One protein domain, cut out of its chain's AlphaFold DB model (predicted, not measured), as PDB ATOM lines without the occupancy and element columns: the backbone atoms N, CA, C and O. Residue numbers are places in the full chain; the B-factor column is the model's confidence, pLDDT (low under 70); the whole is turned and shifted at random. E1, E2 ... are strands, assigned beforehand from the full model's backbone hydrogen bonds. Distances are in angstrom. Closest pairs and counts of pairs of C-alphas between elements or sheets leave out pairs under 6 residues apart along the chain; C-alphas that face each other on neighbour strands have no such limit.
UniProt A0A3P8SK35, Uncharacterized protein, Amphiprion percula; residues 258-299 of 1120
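This is residues 258 to 299 of the 1120 residues of an uncharacterized protein of Amphiprion percula (UniProt A0A3P8SK35). With little regular structure, this flat piece has two small hairpins, E1 with E2 and E3 with E4, and a last strand, E5, beside E1. The 42 printed residues hold five named strands in that order; 16 residues are in them, all strand. The antiparallel sheets run E2, E1, E5 and E3, E4. It is only just compact, close to loose, with radius of gyration of the C-alphas 10.6 A and spans 32 by 24 by 13 A.

Start at E1, residues 258 to 261, in a hairpin with E2, residues 266 to 268; N 259 and O 268, 2.8 A apart, are within hydrogen-bond range. In the hairpin of E3, residues 272 to 274, and E4, residues 285 to 287, see N 286 and O 273, also within range at 2.8 A. Antiparallel to E1 is E5, residues 293 to 295, with N 294 and O 258 within range at 2.8 A.

Find C-alpha 258 at (3.646, 41.739, 29.798); E1 runs 9.3 A from there. E5 ends at C-alpha 295, (0.686, 39.353, 34.908).

The printed part has no cut and no long link. Residues 265 to 267, 279 to 282 and 294 to 299 have pLDDT under 70.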
ATOM      1  N   LYS A 258       3.581  40.625  30.747       80.25
ATOM      2  CA  LYS A 258       3.646  41.739  29.798       80.25
ATOM      3  C   LYS A 258       4.237  42.964  30.474       80.25
ATOM      4  O   LYS A 258       4.193  43.077  31.696       80.25
ATOM      5  N   TYR A 259       4.750  43.887  29.678       80.31
ATOM      6  CA  TYR A 259       5.204  45.195  30.115       80.31
ATOM      7  C   TYR A 259       4.430  46.315  29.430       80.31
ATOM      8  O   TYR A 259       3.914  46.153  28.321       80.31
ATOM      9  N   TRP A 260       4.337  47.450  30.112       77.12
ATOM     10  CA  TRP A 260       3.704  48.643  29.578       77.12
ATOM     11  C   TRP A 260       4.666  49.375  28.641       77.12
ATOM     12  O   TRP A 260       5.699  49.890  29.072       77.12
ATOM     13  N   ASN A 261       4.329  49.432  27.353       79.25
ATOM     14  CA  ASN A 261       5.068  50.228  26.384       79.25
ATOM     15  C   ASN A 261       4.450  51.629  26.298       79.25
ATOM     16  O   ASN A 261       3.459  51.837  25.598       79.25
ATOM     17  N   GLU A 262       5.065  52.596  26.980       77.38
ATOM     18  CA  GLU A 262       4.613  53.993  27.026       77.38
ATOM     19  C   GLU A 262       4.472  54.625  25.631       77.38
ATOM     20  O   GLU A 262       3.510  55.348  25.383       77.38
ATOM     21  N   SER A 263       5.366  54.290  24.690       81.50
ATOM     22  CA  SER A 263       5.354  54.855  23.328       81.50
ATOM     23  C   SER A 263       4.159  54.416  22.473       81.50
ATOM     24  O   SER A 263       3.819  55.095  21.507       81.50
ATOM     25  N   LEU A 264       3.511  53.303  22.836       72.62
ATOM     26  CA  LEU A 264       2.333  52.753  22.153       72.62
ATOM     27  C   LEU A 264       1.092  52.690  23.060       72.62
ATOM     28  O   LEU A 264       0.034  52.265  22.605       72.62
ATOM     29  N   SER A 265       1.213  53.100  24.331       68.69
ATOM     30  CA  SER A 265       0.164  53.018  25.361       68.69
ATOM     31  C   SER A 265      -0.523  51.644  25.432       68.69
ATOM     32  O   SER A 265      -1.747  51.547  25.524       68.69
ATOM     33  N   ALA A 266       0.270  50.570  25.353       66.12
ATOM     34  CA  ALA A 266      -0.229  49.197  25.268       66.12
ATOM     35  C   ALA A 266       0.694  48.177  25.957       66.12
ATOM     36  O   ALA A 266       1.903  48.383  26.091       66.12
ATOM     37  N   TRP A 267       0.115  47.042  26.360       67.69
ATOM     38  CA  TRP A 267       0.823  45.923  26.992       67.69
ATOM     39  C   TRP A 267       1.460  44.989  25.953       67.69
ATOM     40  O   TRP A 267       0.746  44.274  25.247       67.69
ATOM     41  N   TYR A 268       2.791  44.935  25.923       74.50
ATOM     42  CA  TYR A 268       3.576  44.042  25.062       74.50
ATOM     43  C   TYR A 268       4.240  42.922  25.867       74.50
ATOM     44  O   TYR A 268       4.520  43.069  27.050       74.50
ATOM     45  N   ASP A 269       4.508  41.787  25.234       71.62
ATOM     46  CA  ASP A 269       5.217  40.642  25.818       71.62
ATOM     47  C   ASP A 269       6.735  40.687  25.570       71.62
ATOM     48  O   ASP A 269       7.501  40.277  26.435       71.62
ATOM     49  N   HIS A 270       7.184  41.230  24.433       80.31
ATOM     50  CA  HIS A 270       8.585  41.230  23.994       80.31
ATOM     51  C   HIS A 270       9.615  41.556  25.103       80.31
ATOM     52  O   HIS A 270       9.731  42.689  25.576       80.31
ATOM     53  N   GLY A 271      10.427  40.560  25.467       79.75
ATOM     54  CA  GLY A 271      11.456  40.652  26.512       79.75
ATOM     55  C   GLY A 271      11.031  40.093  27.876       79.75
ATOM     56  O   GLY A 271      11.895  39.721  28.670       79.75
ATOM     57  N   CYS A 272       9.727  39.944  28.120       84.31
ATOM     58  CA  CYS A 272       9.145  39.217  29.246       84.31
ATOM     59  C   CYS A 272       8.695  37.810  28.832       84.31
ATOM     60  O   CYS A 272       8.217  37.582  27.725       84.31
ATOM     61  N   ARG A 273       8.818  36.844  29.746       83.56
ATOM     62  CA  ARG A 273       8.231  35.501  29.602       83.56
ATOM     63  C   ARG A 273       7.783  34.947  30.948       83.56
ATOM     64  O   ARG A 273       8.282  35.365  31.993       83.56
ATOM     65  N   VAL A 274       6.864  33.989  30.912       84.00
ATOM     66  CA  VAL A 274       6.442  33.232  32.096       84.00
ATOM     67  C   VAL A 274       7.572  32.286  32.522       84.00
ATOM     68  O   VAL A 274       8.239  31.685  31.679       84.00
ATOM     69  N   GLY A 275       7.819  32.184  33.826       82.06
ATOM     70  CA  GLY A 275       8.790  31.270  34.428       82.06
ATOM     71  C   GLY A 275       8.151  29.968  34.920       82.06
ATOM     72  O   GLY A 275       6.952  29.916  35.200       82.06
ATOM     73  N   VAL A 276       8.958  28.909  35.029       77.31
ATOM     74  CA  VAL A 276       8.491  27.546  35.352       77.31
ATOM     75  C   VAL A 276       7.994  27.373  36.791       77.31
ATOM     76  O   VAL A 276       7.233  26.445  37.043       77.31
ATOM     77  N   ASN A 277       8.319  28.292  37.708       74.00
ATOM     78  CA  ASN A 277       7.782  28.295  39.076       74.00
ATOM     79  C   ASN A 277       6.396  28.977  39.155       74.00
ATOM     80  O   ASN A 277       5.960  29.380  40.231       74.00
ATOM     81  N   THR A 278       5.712  29.148  38.020       71.69
ATOM     82  CA  THR A 278       4.336  29.654  37.971       71.69
ATOM     83  C   THR A 278       3.364  28.602  38.495       71.69
ATOM     84  O   THR A 278       3.356  27.460  38.040       71.69
ATOM     85  N   THR A 279       2.520  29.002  39.440       69.06
ATOM     86  CA  THR A 279       1.483  28.174  40.063       69.06
ATOM     87  C   THR A 279       0.099  28.786  39.827       69.06
ATOM     88  O   THR A 279      -0.032  29.898  39.319       69.06
ATOM     89  N   HIS A 280      -0.957  28.097  40.269       57.09
ATOM     90  CA  HIS A 280      -2.324  28.635  40.256       57.09
ATOM     91  C   HIS A 280      -2.492  29.904  41.129       57.09
ATOM     92  O   HIS A 280      -3.473  30.633  40.982       57.09
ATOM     93  N   SER A 281      -1.562  30.176  42.052       55.22
ATOM     94  CA  SER A 281      -1.618  31.312  42.983       55.22
ATOM     95  C   SER A 281      -0.572  32.402  42.724       55.22
ATOM     96  O   SER A 281      -0.694  33.483  43.297       55.22
ATOM     97  N   ALA A 282       0.440  32.157  41.884       64.75
ATOM     98  CA  ALA A 282       1.493  33.127  41.588       64.75
ATOM     99  C   ALA A 282       2.090  32.932  40.184       64.75
ATOM    100  O   ALA A 282       2.556  31.846  39.841       64.75
ATOM    101  N   THR A 283       2.154  34.004  39.388       74.12
ATOM    102  CA  THR A 283       2.880  34.014  38.107       74.12
ATOM    103  C   THR A 283       4.325  34.454  38.315       74.12
ATOM    104  O   THR A 283       4.572  35.555  38.804       74.12
ATOM    105  N   GLN A 284       5.290  33.636  37.891       83.69
ATOM    106  CA  GLN A 284       6.689  34.054  37.808       83.69
ATOM    107  C   GLN A 284       6.911  34.784  36.479       83.69
ATOM    108  O   GLN A 284       6.707  34.191  35.421       83.69
ATOM    109  N   CYS A 285       7.368  36.036  36.515       84.62
ATOM    110  CA  CYS A 285       7.721  36.794  35.311       84.62
ATOM    111  C   CYS A 285       9.233  36.992  35.196       84.62
ATOM    112  O   CYS A 285       9.887  37.466  36.121       84.62
ATOM    113  N   LEU A 286       9.781  36.619  34.039       84.44
ATOM    114  CA  LEU A 286      11.200  36.701  33.698       84.44
ATOM    115  C   LEU A 286      11.374  37.725  32.567       84.44
ATOM    116  O   LEU A 286      11.292  37.372  31.389       84.44
ATOM    117  N   CYS A 287      11.578  38.990  32.933       85.94
ATOM    118  CA  CYS A 287      11.802  40.096  31.998       85.94
ATOM    119  C   CYS A 287      13.297  40.428  31.865       85.94
ATOM    120  O   CYS A 287      14.046  40.328  32.834       85.94
ATOM    121  N   ASN A 288      13.739  40.815  30.664       86.81
ATOM    122  CA  ASN A 288      15.121  41.231  30.380       86.81
ATOM    123  C   ASN A 288      15.340  42.757  30.448       86.81
ATOM    124  O   ASN A 288      16.393  43.250  30.048       86.81
ATOM    125  N   HIS A 289      14.350  43.498  30.945       81.44
ATOM    126  CA  HIS A 289      14.340  44.954  31.077       81.44
ATOM    127  C   HIS A 289      13.636  45.368  32.380       81.44
ATOM    128  O   HIS A 289      12.953  44.566  33.014       81.44
ATOM    129  N   LEU A 290      13.834  46.624  32.793       72.06
ATOM    130  CA  LEU A 290      13.345  47.190  34.062       72.06
ATOM    131  C   LEU A 290      12.094  48.075  33.880       72.06
ATOM    132  O   LEU A 290      11.881  49.022  34.632       72.06
ATOM    133  N   THR A 291      11.285  47.802  32.854       75.69
ATOM    134  CA  THR A 291      10.023  48.530  32.618       75.69
ATOM    135  C   THR A 291       8.902  48.010  33.527       75.69
ATOM    136  O   THR A 291       9.029  46.946  34.135       75.69
ATOM    137  N   PHE A 292       7.786  48.741  33.637       71.94
ATOM    138  CA  PHE A 292       6.627  48.290  34.414       71.94
ATOM    139  C   PHE A 292       6.030  47.007  33.822       71.94
ATOM    140  O   PHE A 292       5.401  47.044  32.764       71.94
ATOM    141  N   PHE A 293       6.200  45.884  34.523       70.25
ATOM    142  CA  PHE A 293       5.656  44.580  34.147       70.25
ATOM    143  C   PHE A 293       4.459  44.166  35.015       70.25
ATOM    144  O   PHE A 293       4.327  44.571  36.169       70.25
ATOM    145  N   GLY A 294       3.592  43.322  34.456       64.88
ATOM    146  CA  GLY A 294       2.418  42.763  35.118       64.88
ATOM    147  C   GLY A 294       2.048  41.387  34.562       64.88
ATOM    148  O   GLY A 294       2.474  41.005  33.467       64.88
ATOM    149  N   SER A 295       1.251  40.639  35.327       63.84
ATOM    150  CA  SER A 295       0.686  39.353  34.908       63.84
ATOM    151  C   SER A 295      -0.831  39.423  34.744       63.84
ATOM    152  O   SER A 295      -1.494  40.320  35.266       63.84
ATOM    153  N   SER A 296      -1.391  38.447  34.028       54.94
ATOM    154  CA  SER A 296      -2.811  38.395  33.633       54.94
ATOM    155  C   SER A 296      -3.831  38.217  34.776       54.94
ATOM    156  O   SER A 296      -5.001  37.970  34.506       54.94
ATOM    157  N   PHE A 297      -3.411  38.308  36.043       46.56
ATOM    158  CA  PHE A 297      -4.262  38.064  37.217       46.56
ATOM    159  C   PHE A 297      -5.227  39.227  37.531       46.56
ATOM    160  O   PHE A 297      -6.140  39.073  38.337       46.56
ATOM    161  N   PHE A 298      -5.044  40.388  36.894       43.38
ATOM    162  CA  PHE A 298      -5.962  41.524  36.983       43.38
ATOM    163  C   PHE A 298      -6.816  41.630  35.719       43.38
ATOM    164  O   PHE A 298      -6.296  41.887  34.633       43.38
ATOM    165  N   VAL A 299      -8.138  41.513  35.874       47.38
ATOM    166  CA  VAL A 299      -9.100  41.862  34.819       47.38
ATOM    167  C   VAL A 299      -8.965  43.357  34.522       47.38
ATOM    168  O   VAL A 299      -9.155  44.196  35.406       47.38
TER     169      VAL A 299